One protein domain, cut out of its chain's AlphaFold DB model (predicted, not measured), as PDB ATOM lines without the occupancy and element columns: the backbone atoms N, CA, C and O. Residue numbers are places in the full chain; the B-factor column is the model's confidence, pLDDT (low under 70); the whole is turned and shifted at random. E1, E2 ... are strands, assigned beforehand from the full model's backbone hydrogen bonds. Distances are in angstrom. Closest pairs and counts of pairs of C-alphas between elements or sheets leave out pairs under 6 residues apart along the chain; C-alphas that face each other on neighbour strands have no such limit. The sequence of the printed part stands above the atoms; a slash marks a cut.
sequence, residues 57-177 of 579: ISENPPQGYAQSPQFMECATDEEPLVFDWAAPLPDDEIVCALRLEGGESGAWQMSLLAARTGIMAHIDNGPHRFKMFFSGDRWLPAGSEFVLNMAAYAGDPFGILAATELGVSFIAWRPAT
ATOM      1  N   ILE A  57     -27.973  26.858  16.775       89.25
ATOM      2  CA  ILE A  57     -27.414  26.323  18.015       89.25
ATOM      3  C   ILE A  57     -27.146  24.824  17.887       89.25
ATOM      4  O   ILE A  57     -27.880  24.107  17.211       89.25
ATOM      5  N   SER A  58     -26.092  24.358  18.548       88.94
ATOM      6  CA  SER A  58     -25.830  22.932  18.728       88.94
ATOM      7  C   SER A  58     -26.601  22.442  19.956       88.94
ATOM      8  O   SER A  58     -26.502  23.029  21.034       88.94
ATOM      9  N   GLU A  59     -27.414  21.403  19.791       89.25
ATOM     10  CA  GLU A  59     -28.200  20.782  20.856       89.25
ATOM     11  C   GLU A  59     -27.932  19.270  20.912       89.25
ATOM     12  O   GLU A  59     -27.454  18.645  19.963       89.25
ATOM     13  N   ASN A  60     -28.289  18.646  22.040       87.38
ATOM     14  CA  ASN A  60     -28.296  17.189  22.119       87.38
ATOM     15  C   ASN A  60     -29.332  16.610  21.140       87.38
ATOM     16  O   ASN A  60     -30.459  17.115  21.096       87.38
ATOM     17  N   PRO A  61     -29.015  15.511  20.429       87.69
ATOM     18  CA  PRO A  61     -29.976  14.845  19.564       87.69
ATOM     19  C   PRO A  61     -31.283  14.494  20.299       87.69
ATOM     20  O   PRO A  61     -31.233  13.909  21.390       87.69
ATOM     21  N   PRO A  62     -32.459  14.803  19.720       85.62
ATOM     22  CA  PRO A  62     -33.750  14.479  20.317       85.62
ATOM     23  C   PRO A  62     -33.906  12.981  20.601       85.62
ATOM     24  O   PRO A  62     -33.456  12.136  19.828       85.62
ATOM     25  N   GLN A  63     -34.597  12.611  21.682       83.44
ATOM     26  CA  GLN A  63     -34.863  11.194  21.959       83.44
ATOM     27  C   GLN A  63     -35.609  10.535  20.790       83.44
ATOM     28  O   GLN A  63     -36.582  11.074  20.271       83.44
ATOM     29  N   GLY A  64     -35.148   9.350  20.383       76.75
ATOM     30  CA  GLY A  64     -35.741   8.621  19.262       76.75
ATOM     31  C   GLY A  64     -35.352   9.147  17.877       76.75
ATOM     32  O   GLY A  64     -35.924   8.667  16.902       76.75
ATOM     33  N   TYR A  65     -34.372  10.058  17.755       78.62
ATOM     34  CA  TYR A  65     -33.892  10.561  16.456       78.62
ATOM     35  C   TYR A  65     -33.550   9.433  15.464       78.62
ATOM     36  O   TYR A  65     -33.841   9.549  14.277       78.62
ATOM     37  N   ALA A  66     -33.019   8.308  15.960       73.06
ATOM     38  CA  ALA A  66     -32.660   7.133  15.162       73.06
ATOM     39  C   ALA A  66     -33.862   6.437  14.491       73.06
ATOM     40  O   ALA A  66     -33.675   5.578  13.637       73.06
ATOM     41  N   GLN A  67     -35.092   6.775  14.885       66.88
ATOM     42  CA  GLN A  67     -36.325   6.272  14.276       66.88
ATOM     43  C   GLN A  67     -36.887   7.227  13.211       66.88
ATOM     44  O   GLN A  67     -37.919   6.918  12.618       66.88
ATOM     45  N   SER A  68     -36.239   8.376  12.965       64.38
ATOM     46  CA  SER A  68     -36.621   9.293  11.889       64.38
ATOM     47  C   SER A  68     -36.407   8.600  10.537       64.38
ATOM     48  O   SER A  68     -35.262   8.284  10.208       64.38
ATOM     49  N   PRO A  69     -37.459   8.372   9.725       56.41
ATOM     50  CA  PRO A  69     -37.331   7.691   8.433       56.41
ATOM     51  C   PRO A  69     -36.340   8.389   7.490       56.41
ATOM     52  O   PRO A  69     -35.650   7.729   6.725       56.41
ATOM     53  N   GLN A  70     -36.218   9.714   7.614       61.81
ATOM     54  CA  GLN A  70     -35.309  10.561   6.836       61.81
ATOM     55  C   GLN A  70     -33.833  10.409   7.244       61.81
ATOM     56  O   GLN A  70     -32.959  10.789   6.482       61.81
ATOM     57  N   PHE A  71     -33.536   9.851   8.425       60.78
ATOM     58  CA  PHE A  71     -32.163   9.584   8.881       60.78
ATOM     59  C   PHE A  71     -31.591   8.274   8.319       60.78
ATOM     60  O   PHE A  71     -30.382   8.060   8.345       60.78
ATOM     61  N   MET A  72     -32.455   7.400   7.794       52.97
ATOM     62  CA  MET A  72     -32.083   6.082   7.269       52.97
ATOM     63  C   MET A  72     -31.747   6.092   5.770       52.97
ATOM     64  O   MET A  72     -31.100   5.160   5.301       52.97
ATOM     65  N   GLU A  73     -32.147   7.126   5.026       56.78
ATOM     66  CA  GLU A  73     -31.910   7.247   3.583       56.78
ATOM     67  C   GLU A  73     -31.212   8.581   3.287       56.78
ATOM     68  O   GLU A  73     -31.834   9.639   3.313       56.78
ATOM     69  N   CYS A  74     -29.906   8.533   3.008       63.19
ATOM     70  CA  CYS A  74     -29.227   9.653   2.360       63.19
ATOM     71  C   CYS A  74     -29.623   9.659   0.881       63.19
ATOM     72  O   CYS A  74     -29.469   8.639   0.204       63.19
ATOM     73  N   ALA A  75     -30.115  10.782   0.364       54.97
ATOM     74  CA  ALA A  75     -30.357  10.900  -1.064       54.97
ATOM     75  C   ALA A  75     -29.045  11.237  -1.788       54.97
ATOM     76  O   ALA A  75     -28.534  12.354  -1.710       54.97
ATOM     77  N   THR A  76     -28.523  10.268  -2.533       57.69
ATOM     78  CA  THR A  76     -27.569  10.491  -3.621       57.69
ATOM     79  C   THR A  76     -28.055   9.692  -4.822       57.69
ATOM     80  O   THR A  76     -27.832   8.488  -4.873       57.69
ATOM     81  N   ASP A  77     -28.788  10.364  -5.713       46.09
ATOM     82  CA  ASP A  77     -29.001  10.011  -7.134       46.09
ATOM     83  C   ASP A  77     -29.780  11.113  -7.904       46.09
ATOM     84  O   ASP A  77     -30.029  10.981  -9.101       46.09
ATOM     85  N   GLU A  78     -30.121  12.242  -7.269       50.31
ATOM     86  CA  GLU A  78     -30.627  13.445  -7.945       50.31
ATOM     87  C   GLU A  78     -29.563  14.548  -7.862       50.31
ATOM     88  O   GLU A  78     -28.923  14.697  -6.820       50.31
ATOM     89  N   GLU A  79     -29.318  15.272  -8.964       54.12
ATOM     90  CA  GLU A  79     -28.306  16.339  -9.025       54.12
ATOM     91  C   GLU A  79     -28.433  17.258  -7.795       54.12
ATOM     92  O   GLU A  79     -29.505  17.836  -7.581       54.12
ATOM     93  N   PRO A  80     -27.386  17.393  -6.955       55.44
ATOM     94  CA  PRO A  80     -27.469  18.250  -5.785       55.44
ATOM     95  C   PRO A  80     -27.791  19.672  -6.247       55.44
ATOM     96  O   PRO A  80     -27.119  20.205  -7.129       55.44
ATOM     97  N   LEU A  81     -28.804  20.304  -5.640       63.19
ATOM     98  CA  LEU A  81     -29.109  21.725  -5.847       63.19
ATOM     99  C   LEU A  81     -28.030  22.586  -5.201       63.19
ATOM    100  O   LEU A  81     -28.221  23.223  -4.162       63.19
ATOM    101  N   VAL A  82     -26.870  22.592  -5.839       70.31
ATOM    102  CA  VAL A  82     -25.883  23.638  -5.686       70.31
ATOM    103  C   VAL A  82     -26.412  24.813  -6.487       70.31
ATOM    104  O   VAL A  82     -26.418  24.793  -7.715       70.31
ATOM    105  N   PHE A  83     -26.913  25.830  -5.796       72.19
ATOM    106  CA  PHE A  83     -27.277  27.062  -6.474       72.19
ATOM    107  C   PHE A  83     -26.018  27.695  -7.077       72.19
ATOM    108  O   PHE A  83     -25.010  27.817  -6.383       72.19
ATOM    109  N   ASP A  84     -26.090  28.175  -8.321       78.62
ATOM    110  CA  ASP A  84     -24.951  28.823  -8.996       78.62
ATOM    111  C   ASP A  84     -24.342  29.964  -8.167       78.62
ATOM    112  O   ASP A  84     -23.136  30.193  -8.188       78.62
ATOM    113  N   TRP A  85     -25.175  30.676  -7.399       79.62
ATOM    114  CA  TRP A  85     -24.735  31.772  -6.535       79.62
ATOM    115  C   TRP A  85     -23.967  31.316  -5.289       79.62
ATOM    116  O   TRP A  85     -23.293  32.136  -4.671       79.62
ATOM    117  N   ALA A  86     -24.103  30.049  -4.894       77.19
ATOM    118  CA  ALA A  86     -23.459  29.487  -3.710       77.19
ATOM    119  C   ALA A  86     -22.051  28.939  -4.006       77.19
ATOM    120  O   ALA A  86     -21.294  28.676  -3.068       77.19
ATOM    121  N   ALA A  87     -21.703  28.784  -5.289       80.44
ATOM    122  CA  ALA A  87     -20.388  28.352  -5.740       80.44
ATOM    123  C   ALA A  87     -19.342  29.494  -5.669       80.44
ATOM    124  O   ALA A  87     -19.690  30.657  -5.884       80.44
ATOM    125  N   PRO A  88     -18.050  29.182  -5.439       85.38
ATOM    126  CA  PRO A  88     -17.511  27.859  -5.104       85.38
ATOM    127  C   PRO A  88     -17.990  27.356  -3.731       85.38
ATOM    128  O   PRO A  88     -18.333  28.138  -2.842       85.38
ATOM    129  N   LEU A  89     -18.040  26.034  -3.568       85.19
ATOM    130  CA  LEU A  89     -18.337  25.399  -2.283       85.19
ATOM    131  C   LEU A  89     -17.068  25.355  -1.410       85.19
ATOM    132  O   LEU A  89     -15.974  25.325  -1.969       85.19
ATOM    133  N   PRO A  90     -17.185  25.347  -0.067       85.75
ATOM    134  CA  PRO A  90     -16.049  25.111   0.825       85.75
ATOM    135  C   PRO A  90     -15.316  23.801   0.520       85.75
ATOM    136  O   PRO A  90     -14.094  23.753   0.624       85.75
ATOM    137  N   ASP A  91     -16.069  22.776   0.119       83.25
ATOM    138  CA  ASP A  91     -15.618  21.410  -0.135       83.25
ATOM    139  C   ASP A  91     -16.461  20.825  -1.281       83.25
ATOM    140  O   ASP A  91     -17.686  20.995  -1.301       83.25
ATOM    141  N   ASP A  92     -15.811  20.220  -2.274       77.38
ATOM    142  CA  ASP A  92     -16.435  19.704  -3.495       77.38
ATOM    143  C   ASP A  92     -16.820  18.217  -3.403       77.38
ATOM    144  O   ASP A  92     -17.558  17.716  -4.256       77.38
ATOM    145  N   GLU A  93     -16.407  17.519  -2.342       82.50
ATOM    146  CA  GLU A  93     -16.765  16.123  -2.103       82.50
ATOM    147  C   GLU A  93     -18.079  15.989  -1.324       82.50
ATOM    148  O   GLU A  93     -18.106  15.753  -0.114       82.50
ATOM    149  N   ILE A  94     -19.197  16.115  -2.041       82.19
ATOM    150  CA  ILE A  94     -20.537  15.950  -1.466       82.19
ATOM    151  C   ILE A  94     -20.857  14.467  -1.266       82.19
ATOM    152  O   ILE A  94     -20.938  13.701  -2.225       82.19
ATOM    153  N   VAL A  95     -21.092  14.076  -0.012       80.88
ATOM    154  CA  VAL A  95     -21.471  12.706   0.370       80.88
ATOM    155  C   VAL A  95     -22.974  12.537   0.556       80.88
ATOM    156  O   VAL A  95     -23.487  11.431   0.424       80.88
ATOM    157  N   CYS A  96     -23.681  13.624   0.872       80.69
ATOM    158  CA  CYS A  96     -25.126  13.618   1.033       80.69
ATOM    159  C   CYS A  96     -25.710  14.973   0.641       80.69
ATOM    160  O   CYS A  96     -25.119  16.012   0.942       80.69
ATOM    161  N   ALA A  97     -26.879  14.980   0.010       80.94
ATOM    162  CA  ALA A  97     -27.595  16.202  -0.325       80.94
ATOM    163  C   ALA A  97     -29.077  16.063   0.025       80.94
ATOM    164  O   ALA A  97     -29.692  15.025  -0.204       80.94
ATOM    165  N   LEU A  98     -29.657  17.124   0.578       77.56
ATOM    166  CA  LEU A  98     -31.077  17.194   0.896       77.56
ATOM    167  C   LEU A  98     -31.642  18.518   0.405       77.56
ATOM    168  O   LEU A  98     -31.053  19.575   0.625       77.56
ATOM    169  N   ARG A  99     -32.821  18.459  -0.207       76.88
ATOM    170  CA  ARG A  99     -33.622  19.636  -0.529       76.88
ATOM    171  C   ARG A  99     -34.817  19.679   0.409       76.88
ATOM    172  O   ARG A  99     -35.587  18.723   0.472       76.88
ATOM    173  N   LEU A 100     -34.981  20.797   1.101       72.75
ATOM    174  CA  LEU A 100     -36.185  21.124   1.851       72.75
ATOM    175  C   LEU A 100     -36.874  22.312   1.181       72.75
ATOM    176  O   LEU A 100     -36.226  23.262   0.750       72.75
ATOM    177  N   GLU A 101     -38.196  22.261   1.098       71.50
ATOM    178  CA  GLU A 101     -39.019  23.355   0.590       71.50
ATOM    179  C   GLU A 101     -40.141  23.637   1.584       71.50
ATOM    180  O   GLU A 101     -40.681  22.715   2.203       71.50
ATOM    181  N   GLY A 102     -40.513  24.906   1.728       64.06
ATOM    182  CA  GLY A 102     -41.614  25.293   2.601       64.06
ATOM    183  C   GLY A 102     -42.231  26.643   2.248       64.06
ATOM    184  O   GLY A 102     -41.767  27.357   1.360       64.06
ATOM    185  N   GLY A 103     -43.322  26.972   2.943       60.56
ATOM    186  CA  GLY A 103     -44.191  28.112   2.622       60.56
ATOM    187  C   GLY A 103     -45.254  27.780   1.565       60.56
ATOM    188  O   GLY A 103     -45.213  26.726   0.927       60.56
ATOM    189  N   GLU A 104     -46.239  28.668   1.382       56.34
ATOM    190  CA  GLU A 104     -47.222  28.517   0.302       56.34
ATOM    191  C   GLU A 104     -46.500  28.483  -1.055       56.34
ATOM    192  O   GLU A 104     -45.721  29.374  -1.378       56.34
ATOM    193  N   SER A 105     -46.750  27.444  -1.858       59.66
ATOM    194  CA  SER A 105     -46.148  27.252  -3.191       59.66
ATOM    195  C   SER A 105     -44.609  27.138  -3.239       59.66
ATOM    196  O   SER A 105     -44.028  27.399  -4.290       59.66
ATOM    197  N   GLY A 106     -43.938  26.737  -2.148       61.75
ATOM    198  CA  GLY A 106     -42.473  26.561  -2.139       61.75
ATOM    199  C   GLY A 106     -41.702  27.884  -2.118       61.75
ATOM    200  O   GLY A 106     -40.666  28.025  -2.764       61.75
ATOM    201  N   ALA A 107     -42.242  28.874  -1.406       64.25
ATOM    202  CA  ALA A 107     -41.734  30.239  -1.357       64.25
ATOM    203  C   ALA A 107     -40.323  30.394  -0.752       64.25
ATOM    204  O   ALA A 107     -39.697  31.443  -0.920       64.25
ATOM    205  N   TRP A 108     -39.791  29.361  -0.096       69.19
ATOM    206  CA  TRP A 108     -38.363  29.238   0.180       69.19
ATOM    207  C   TRP A 108     -37.856  27.830  -0.127       69.19
ATOM    208  O   TRP A 108     -38.581  26.836  -0.002       69.19
ATOM    209  N   GLN A 109     -36.580  27.761  -0.502       73.44
ATOM    210  CA  GLN A 109     -35.862  26.523  -0.766       73.44
ATOM    211  C   GLN A 109     -34.597  26.490   0.079       73.44
ATOM    212  O   GLN A 109     -33.862  27.476   0.160       73.44
ATOM    213  N   MET A 110     -34.346  25.347   0.704       76.81
ATOM    214  CA  MET A 110     -33.111  25.078   1.414       76.81
ATOM    215  C   MET A 110     -32.430  23.853   0.819       76.81
ATOM    216  O   MET A 110     -33.031  22.784   0.734       76.81
ATOM    217  N   SER A 111     -31.162  24.002   0.459       80.62
ATOM    218  CA  SER A 111     -30.284  22.882   0.133       80.62
ATOM    219  C   SER A 111     -29.337  22.655   1.300       80.62
ATOM    220  O   SER A 111     -28.647  23.580   1.726       80.62
ATOM    221  N   LEU A 112     -29.285  21.427   1.800       82.19
ATOM    222  CA  LEU A 112     -28.270  20.974   2.738       82.19
ATOM    223  C   LEU A 112     -27.314  20.061   1.982       82.19
ATOM    224  O   LEU A 112     -27.764  19.142   1.301       82.19
ATOM    225  N   LEU A 113     -26.012  20.301   2.102       84.94
ATOM    226  CA  LEU A 113     -24.969  19.490   1.479       84.94
ATOM    227  C   LEU A 113     -23.989  19.047   2.565       84.94
ATOM    228  O   LEU A 113     -23.319  19.880   3.167       84.94
ATOM    229  N   ALA A 114     -23.904  17.750   2.826       85.06
ATOM    230  CA  ALA A 114     -22.877  17.184   3.678       85.06
ATOM    231  C   ALA A 114     -21.674  16.943   2.784       85.06
ATOM    232  O   ALA A 114     -21.753  16.173   1.822       85.06
ATOM    233  N   ALA A 115     -20.587  17.622   3.100       81.81
ATOM    234  CA  ALA A 115     -19.287  17.357   2.532       81.81
ATOM    235  C   ALA A 115     -18.402  16.677   3.569       81.81
ATOM    236  O   ALA A 115     -18.772  16.540   4.740       81.81
ATOM    237  N   ARG A 116     -17.209  16.279   3.133       80.31
ATOM    238  CA  ARG A 116     -16.194  15.686   3.998       80.31
ATOM    239  C   ARG A 116     -15.986  16.535   5.255       80.31
ATOM    240  O   ARG A 116     -16.150  16.041   6.358       80.31
ATOM    241  N   THR A 117     -15.717  17.823   5.082       82.94
ATOM    242  CA  THR A 117     -15.284  18.717   6.169       82.94
ATOM    243  C   THR A 117     -16.412  19.413   6.944       82.94
ATOM    244  O   THR A 117     -16.136  20.177   7.874       82.94
ATOM    245  N   GLY A 118     -17.683  19.181   6.597       89.69
ATOM    246  CA  GLY A 118     -18.811  19.812   7.283       89.69
ATOM    247  C   GLY A 118     -20.128  19.774   6.517       89.69
ATOM    248  O   GLY A 118     -20.250  19.138   5.473       89.69
ATOM    249  N   ILE A 119     -21.133  20.482   7.034       88.94
ATOM    250  CA  ILE A 119     -22.447  20.627   6.392       88.94
ATOM    251  C   ILE A 119     -22.610  22.054   5.889       88.94
ATOM    252  O   ILE A 119     -22.459  23.011   6.641       88.94
ATOM    253  N   MET A 120     -22.979  22.209   4.628       87.38
ATOM    254  CA  MET A 120     -23.394  23.481   4.054       87.38
ATOM    255  C   MET A 120     -24.911  23.586   4.079       87.38
ATOM    256  O   MET A 120     -25.603  22.669   3.642       87.38
ATOM    257  N   ALA A 121     -25.421  24.727   4.521       83.25
ATOM    258  CA  ALA A 121     -26.811  25.107   4.341       83.25
ATOM    259  C   ALA A 121     -26.897  26.308   3.397       83.25
ATOM    260  O   ALA A 121     -26.301  27.358   3.645       83.25
ATOM    261  N   HIS A 122     -27.660  26.152   2.317       82.56
ATOM    262  CA  HIS A 122     -28.019  27.217   1.390       82.56
ATOM    263  C   HIS A 122     -29.506  27.484   1.512       82.56
ATOM    264  O   HIS A 122     -30.300  26.565   1.339       82.56
ATOM    265  N   ILE A 123     -29.887  28.726   1.769       76.31
ATOM    266  CA  ILE A 123     -31.283  29.153   1.801       76.31
ATOM    267  C   ILE A 123     -31.455  30.202   0.711       76.31
ATOM    268  O   ILE A 123     -30.785  31.236   0.739       76.31
ATOM    269  N   ASP A 124     -32.354  29.941  -0.235       71.75
ATOM    270  CA  ASP A 124     -32.800  30.915  -1.227       71.75
ATOM    271  C   ASP A 124     -34.278  31.223  -0.983       71.75
ATOM    272  O   ASP A 124     -35.125  30.324  -0.933       71.75
ATOM    273  N   ASN A 125     -34.589  32.503  -0.801       65.56
ATOM    274  CA  ASN A 125     -35.964  32.971  -0.684       65.56
ATOM    275  C   ASN A 125     -36.346  34.050  -1.703       65.56
ATOM    276  O   ASN A 125     -37.374  34.708  -1.537       65.56
ATOM    277  N   GLY A 126     -35.525  34.248  -2.739       68.81
ATOM    278  CA  GLY A 126     -35.675  35.312  -3.726       68.81
ATOM    279  C   GLY A 126     -34.742  36.499  -3.451       68.81
ATOM    280  O   GLY A 126     -33.624  36.511  -3.967       68.81
ATOM    281  N   PRO A 127     -35.169  37.533  -2.693       61.22
ATOM    282  CA  PRO A 127     -34.367  38.737  -2.472       61.22
ATOM    283  C   PRO A 127     -33.213  38.529  -1.482       61.22
ATOM    284  O   PRO A 127     -32.308  39.364  -1.428       61.22
ATOM    285  N   HIS A 128     -33.224  37.445  -0.702       65.62
ATOM    286  CA  HIS A 128     -32.161  37.113   0.234       65.62
ATOM    287  C   HIS A 128     -31.655  35.691  -0.001       65.62
ATOM    288  O   HIS A 128     -32.412  34.738  -0.182       65.62
ATOM    289  N   ARG A 129     -30.332  35.567   0.016       72.69
ATOM    290  CA  ARG A 129     -29.606  34.311  -0.139       72.69
ATOM    291  C   ARG A 129     -28.674  34.173   1.045       72.69
ATOM    292  O   ARG A 129     -27.962  35.121   1.377       72.69
ATOM    293  N   PHE A 130     -28.708  33.021   1.693       74.56
ATOM    294  CA  PHE A 130     -27.897  32.737   2.866       74.56
ATOM    295  C   PHE A 130     -27.105  31.457   2.635       74.56
ATOM    296  O   PHE A 130     -27.677  30.438   2.258       74.56
ATOM    297  N   LYS A 131     -25.796  31.521   2.865       81.56
ATOM    298  CA  LYS A 131     -24.886  30.377   2.860       81.56
ATOM    299  C   LYS A 131     -24.262  30.294   4.239       81.56
ATOM    300  O   LYS A 131     -23.817  31.318   4.754       81.56
ATOM    301  N   MET A 132     -24.236  29.095   4.803       86.38
ATOM    302  CA  MET A 132     -23.511  28.842   6.035       86.38
ATOM    303  C   MET A 132     -22.861  27.469   6.032       86.38
ATOM    304  O   MET A 132     -23.432  26.507   5.518       86.38
ATOM    305  N   PHE A 133     -21.680  27.397   6.631       89.50
ATOM    306  CA  PHE A 133     -20.893  26.184   6.764       89.50
ATOM    307  C   PHE A 133     -20.735  25.775   8.234       89.50
ATOM    308  O   PHE A 133     -20.172  26.498   9.053       89.50
ATOM    309  N   PHE A 134     -21.244  24.595   8.567       90.81
ATOM    310  CA  PHE A 134     -21.139  23.979   9.880       90.81
ATOM    311  C   PHE A 134     -19.981  22.990   9.895       90.81
ATOM    312  O   PHE A 134     -20.079  21.903   9.319       90.81
ATOM    313  N   SER A 135     -18.894  23.351  10.565       90.81
ATOM    314  CA  SER A 135     -17.703  22.512  10.675       90.81
ATOM    315  C   SER A 135     -17.090  22.563  12.071       90.81
ATOM    316  O   SER A 135     -17.357  23.473  12.864       90.81
ATOM    317  N   GLY A 136     -16.262  21.558  12.356       90.31
ATOM    318  CA  GLY A 136     -15.524  21.434  13.607       90.31
ATOM    319  C   GLY A 136     -16.394  21.173  14.838       90.31
ATOM    320  O   GLY A 136     -17.619  21.035  14.769       90.31
ATOM    321  N   ASP A 137     -15.720  21.138  15.984       91.69
ATOM    322  CA  ASP A 137     -16.267  20.691  17.271       91.69
ATOM    323  C   ASP A 137     -17.430  21.552  17.802       91.69
ATOM    324  O   ASP A 137     -18.187  21.105  18.660       91.69
ATOM    325  N   ARG A 138     -17.618  22.772  17.271       91.44
ATOM    326  CA  ARG A 138     -18.780  23.621  17.593       91.44
ATOM    327  C   ARG A 138     -20.095  22.976  17.140       91.44
ATOM    328  O   ARG A 138     -21.117  23.090  17.814       91.44
ATOM    329  N   TRP A 139     -20.085  22.347  15.966       92.06
ATOM    330  CA  TRP A 139     -21.297  21.882  15.281       92.06
ATOM    331  C   TRP A 139     -21.368  20.362  15.134       92.06
ATOM    332  O   TRP A 139     -22.461  19.800  15.038       92.06
ATOM    333  N   LEU A 140     -20.218  19.695  15.101       91.12
ATOM    334  CA  LEU A 140     -20.085  18.253  14.916       91.12
ATOM    335  C   LEU A 140     -19.497  17.609  16.180       91.12
ATOM    336  O   LEU A 140     -18.857  18.302  16.972       91.12
ATOM    337  N   PRO A 141     -19.698  16.297  16.406       88.31
ATOM    338  CA  PRO A 141     -19.086  15.609  17.538       88.31
ATOM    339  C   PRO A 141     -17.565  15.805  17.554       88.31
ATOM    340  O   PRO A 141     -16.915  15.705  16.513       88.31
ATOM    341  N   ALA A 142     -17.008  16.076  18.736       82.12
ATOM    342  CA  ALA A 142     -15.622  16.510  18.879       82.12
ATOM    343  C   ALA A 142     -14.618  15.539  18.238       82.12
ATOM    344  O   ALA A 142     -14.640  14.341  18.528       82.12
ATOM    345  N   GLY A 143     -13.723  16.071  17.402       79.31
ATOM    346  CA  GLY A 143     -12.706  15.308  16.681       79.31
ATOM    347  C   GLY A 143     -13.206  14.581  15.431       79.31
ATOM    348  O   GLY A 143     -12.438  13.820  14.848       79.31
ATOM    349  N   SER A 144     -14.465  14.784  15.025       82.44
ATOM    350  CA  SER A 144     -14.977  14.211  13.776       82.44
ATOM    351  C   SER A 144     -14.354  14.924  12.588       82.44
ATOM    352  O   SER A 144     -14.412  16.152  12.495       82.44
ATOM    353  N   GLU A 145     -13.803  14.153  11.660       72.75
ATOM    354  CA  GLU A 145     -13.226  14.695  10.428       72.75
ATOM    355  C   GLU A 145     -14.207  14.610   9.256       72.75
ATOM    356  O   GLU A 145     -14.076  15.383   8.306       72.75
ATOM    357  N   PHE A 146     -15.176  13.688   9.334       79.38
ATOM    358  CA  PHE A 146     -16.077  13.345   8.240       79.38
ATOM    359  C   PHE A 146     -17.545  13.396   8.662       79.38
ATOM    360  O   PHE A 146     -17.972  12.753   9.625       79.38
ATOM    361  N   VAL A 147     -18.365  14.099   7.881       83.50
ATOM    362  CA  VAL A 147     -19.815  13.887   7.914       83.50
ATOM    363  C   VAL A 147     -20.118  12.678   7.038       83.50
ATOM    364  O   VAL A 147     -19.721  12.631   5.881       83.50
ATOM    365  N   LEU A 148     -20.792  11.675   7.594       82.81
ATOM    366  CA  LEU A 148     -21.131  10.426   6.904       82.81
ATOM    367  C   LEU A 148     -22.544  10.457   6.327       82.81
ATOM    368  O   LEU A 148     -22.820   9.833   5.306       82.81
ATOM    369  N   ASN A 149     -23.459  11.134   7.019       82.69
ATOM    370  CA  ASN A 149     -24.855  11.249   6.626       82.69
ATOM    371  C   ASN A 149     -25.480  12.473   7.310       82.69
ATOM    372  O   ASN A 149     -24.992  12.929   8.345       82.69
ATOM    373  N   MET A 150     -26.584  12.981   6.778       84.25
ATOM    374  CA  MET A 150     -27.408  13.970   7.460       84.25
ATOM    375  C   MET A 150     -28.886  13.756   7.162       84.25
ATOM    376  O   MET A 150     -29.247  13.146   6.160       84.25
ATOM    377  N   ALA A 151     -29.744  14.303   8.016       80.12
ATOM    378  CA  ALA A 151     -31.179  14.325   7.786       80.12
ATOM    379  C   ALA A 151     -31.827  15.571   8.363       80.12
ATOM    380  O   ALA A 151     -31.413  16.074   9.408       80.12
ATOM    381  N   ALA A 152     -32.916  15.997   7.733       76.75
ATOM    382  CA  ALA A 152     -33.876  16.848   8.410       76.75
ATOM    383  C   ALA A 152     -34.532  16.063   9.559       76.75
ATOM    384  O   ALA A 152     -34.824  14.868   9.445       76.75
ATOM    385  N   TYR A 153     -34.752  16.726  10.689       77.75
ATOM    386  CA  TYR A 153     -35.472  16.132  11.802       77.75
ATOM    387  C   TYR A 153     -36.968  16.417  11.669       77.75
ATOM    388  O   TYR A 153     -37.398  17.554  11.773       77.75
ATOM    389  N   ALA A 154     -37.803  15.389  11.521       69.31
ATOM    390  CA  ALA A 154     -39.247  15.586  11.335       69.31
ATOM    391  C   ALA A 154     -39.941  16.381  12.468       69.31
ATOM    392  O   ALA A 154     -40.994  16.975  12.242       69.31
ATOM    393  N   GLY A 155     -39.373  16.387  13.683       70.56
ATOM    394  CA  GLY A 155     -39.891  17.153  14.824       70.56
ATOM    395  C   GLY A 155     -39.460  18.624  14.864       70.56
ATOM    396  O   GLY A 155     -39.962  19.366  15.705       70.56
ATOM    397  N   ASP A 156     -38.555  19.050  13.982       72.62
ATOM    398  CA  ASP A 156     -38.098  20.432  13.835       72.62
ATOM    399  C   ASP A 156     -37.894  20.720  12.336       72.62
ATOM    400  O   ASP A 156     -36.924  20.229  11.762       72.62
ATOM    401  N   PRO A 157     -38.767  21.513  11.685       64.62
ATOM    402  CA  PRO A 157     -38.745  21.708  10.232       64.62
ATOM    403  C   PRO A 157     -37.426  22.275   9.687       64.62
ATOM    404  O   PRO A 157     -37.211  22.238   8.477       64.62
ATOM    405  N   PHE A 158     -36.550  22.776  10.559       70.44
ATOM    406  CA  PHE A 158     -35.231  23.263  10.188       70.44
ATOM    407  C   PHE A 158     -34.085  22.517  10.887       70.44
ATOM    408  O   PHE A 158     -32.927  22.716  10.540       70.44
ATOM    409  N   GLY A 159     -34.373  21.637  11.845       79.75
ATOM    410  CA  GLY A 159     -33.356  20.902  12.587       79.75
ATOM    411  C   GLY A 159     -32.598  19.904  11.709       79.75
ATOM    412  O   GLY A 159     -33.207  19.118  10.982       79.75
ATOM    413  N   ILE A 160     -31.269  19.903  11.812       85.06
ATOM    414  CA  ILE A 160     -30.381  19.033  11.032       85.06
ATOM    415  C   ILE A 160     -29.732  18.025  11.974       85.06
ATOM    416  O   ILE A 160     -29.059  18.404  12.928       85.06
ATOM    417  N   LEU A 161     -29.910  16.738  11.701       87.81
ATOM    418  CA  LEU A 161     -29.127  15.671  12.312       87.81
ATOM    419  C   LEU A 161     -27.913  15.399  11.432       87.81
ATOM    420  O   LEU A 161     -28.081  15.135  10.245       87.81
ATOM    421  N   ALA A 162     -26.719  15.425  12.011       88.06
ATOM    422  CA  ALA A 162     -25.466  15.137  11.324       88.06
ATOM    423  C   ALA A 162     -24.830  13.886  11.926       88.06
ATOM    424  O   ALA A 162     -24.522  13.867  13.116       88.06
ATOM    425  N   ALA A 163     -24.642  12.841  11.127       88.25
ATOM    426  CA  ALA A 163     -23.944  11.629  11.533       88.25
ATOM    427  C   ALA A 163     -22.468  11.705  11.134       88.25
ATOM    428  O   ALA A 163     -22.143  12.047  10.000       88.25
ATOM    429  N   THR A 164     -21.593  11.319  12.052       88.94
ATOM    430  CA  THR A 164     -20.134  11.232  11.886       88.94
ATOM    431  C   THR A 164     -19.650   9.876  12.397       88.94
ATOM    432  O   THR A 164     -20.431   9.125  12.993       88.94
ATOM    433  N   GLU A 165     -18.368   9.548  12.230       87.12
ATOM    434  CA  GLU A 165     -17.802   8.338  12.835       87.12
ATOM    435  C   GLU A 165     -17.804   8.347  14.375       87.12
ATOM    436  O   GLU A 165     -17.758   7.279  14.989       87.12
ATOM    437  N   LEU A 166     -17.892   9.526  15.008       90.38
ATOM    438  CA  LEU A 166     -17.830   9.683  16.469       90.38
ATOM    439  C   LEU A 166     -19.194   9.901  17.133       90.38
ATOM    440  O   LEU A 166     -19.289   9.902  18.362       90.38
ATOM    441  N   GLY A 167     -20.264  10.046  16.353       89.94
ATOM    442  CA  GLY A 167     -21.616  10.183  16.882       89.94
ATOM    443  C   GLY A 167     -22.528  11.021  16.001       89.94
ATOM    444  O   GLY A 167     -22.274  11.225  14.815       89.94
ATOM    445  N   VAL A 168     -23.611  11.508  16.604       90.12
ATOM    446  CA  VAL A 168     -24.619  12.329  15.929       90.12
ATOM    447  C   VAL A 168     -24.717  13.673  16.633       90.12
ATOM    448  O   VAL A 168     -24.876  13.696  17.853       90.12
ATOM    449  N   SER A 169     -24.647  14.773  15.887       91.19
ATOM    450  CA  SER A 169     -24.997  16.104  16.390       91.19
ATOM    451  C   SER A 169     -26.363  16.544  15.870       91.19
ATOM    452  O   SER A 169     -26.867  16.031  14.865       91.19
ATOM    453  N   PHE A 170     -26.989  17.470  16.591       91.38
ATOM    454  CA  PHE A 170     -28.237  18.094  16.181       91.38
ATOM    455  C   PHE A 170     -28.058  19.608  16.131       91.38
ATOM    456  O   PHE A 170     -27.809  20.255  17.147       91.38
ATOM    457  N   ILE A 171     -28.172  20.163  14.929       89.88
ATOM    458  CA  ILE A 171     -28.080  21.596  14.679       89.88
ATOM    459  C   ILE A 171     -29.499  22.140  14.605       89.88
ATOM    460  O   ILE A 171     -30.244  21.904  13.651       89.88
ATOM    461  N   ALA A 172     -29.870  22.850  15.658       86.75
ATOM    462  CA  ALA A 172     -31.188  23.399  15.880       86.75
ATOM    463  C   ALA A 172     -31.275  24.859  15.434       86.75
ATOM    464  O   ALA A 172     -30.299  25.613  15.448       86.75
ATOM    465  N   TRP A 173     -32.491  25.259  15.070       82.94
ATOM    466  CA  TRP A 173     -32.808  26.611  14.636       82.94
ATOM    467  C   TRP A 173     -33.795  27.188  15.633       82.94
ATOM    468  O   TRP A 173     -34.882  26.641  15.838       82.94
ATOM    469  N   ARG A 174     -33.418  28.278  16.297       83.69
ATOM    470  CA  ARG A 174     -34.284  28.930  17.281       83.69
ATOM    471  C   ARG A 174     -34.517  30.381  16.873       83.69
ATOM    472  O   ARG A 174     -33.549  31.074  16.556       83.69
ATOM    473  N   PRO A 175     -35.772  30.857  16.857       83.38
ATOM    474  CA  PRO A 175     -36.027  32.280  16.728       83.38
ATOM    475  C   PRO A 175     -35.466  33.010  17.949       83.38
ATOM    476  O   PRO A 175     -35.742  32.629  19.083       83.38
ATOM    477  N   ALA A 176     -34.698  34.066  17.722       86.44
ATOM    478  CA  ALA A 176     -34.193  34.931  18.779       86.44
ATOM    479  C   ALA A 176     -34.177  36.387  18.313       86.44
ATOM    480  O   ALA A 176     -33.999  36.677  17.133       86.44
ATOM    481  N   THR A 177     -34.362  37.307  19.246       92.62
ATOM    482  CA  THR A 177     -34.030  38.729  19.084       92.62
ATOM    483  C   THR A 177     -32.593  38.972  19.538       92.62
ATOM    484  O   THR A 177     -32.019  38.153  20.268       92.62
TER     485      THR A 177
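Overview. This is residues 57 to 177 of the 579 residues of an uncharacterized protein of bacterium (UniProt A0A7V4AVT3). Two strongly twisted four-stranded sheets lie face to face as a sandwich, closer on the side where E6 meets E2 and E3 and more open toward E5 and E8. A long stretch without named elements, residues 60 to 93, runs round the outside from one sheet to the other. The printed part has 121 residues, no named helix and eight strands, E1 to E8; the sheets, E2 E3 E4 E5 and E1 E8 E7 E6, are antiparallel. The class is all strand, with 59 residues, under half, in named elements; the whole is compact, with a radius of gyration of the C-alphas of 13.7 A and spans of 37 by 33 by 29 A.

Along the chain. E2, residues 94 to 102, is 23.4 A long and begins at C-alpha 94 (-20.537, 15.950, -1.466). E3 is residues 108 to 115, 22.6 A; E4, 118 to 124, 19.8 A; E5, 129 to 134, 16.7 A. E1 is residues 57 to 59, 6.3 A; E6, 147 to 153, 16.3 A; E7, 156 to 164, 20.3 A. E8, residues 167 to 176, 27.8 A, ends at C-alpha 176 (-34.193, 34.931, 18.779).

Arrangement. E2 E3 E4 E5 form a meander, each strand the antiparallel neighbour of the one before, with N 98 and O 112 2.9 A apart, N 111 and O 122 2.8 A, and N 121 and O 132 2.8 A. E6 E7 E8 form another, with N 151 and O 161 2.9 A apart and N 162 and O 169 2.9 A. E1 is an edge strand beside E8, with N 59 and O 170 2.9 A apart. The sheets' best planes are 16 degrees apart. The closest C-alphas of E2 and E6, Cys 96 and Asn 149, are 6.1 A apart. E5 and E8 are apart.

Size, cuts and confidence. The farthest C-alphas, Ser 105 and Gly 143, are 40.7 A apart. The printed part has no cut. Links E1 to E2 and E5 to E6 are long. Residues 67 to 81, 102 to 108, 125 to 128, 154 and 157 have pLDDT under 70.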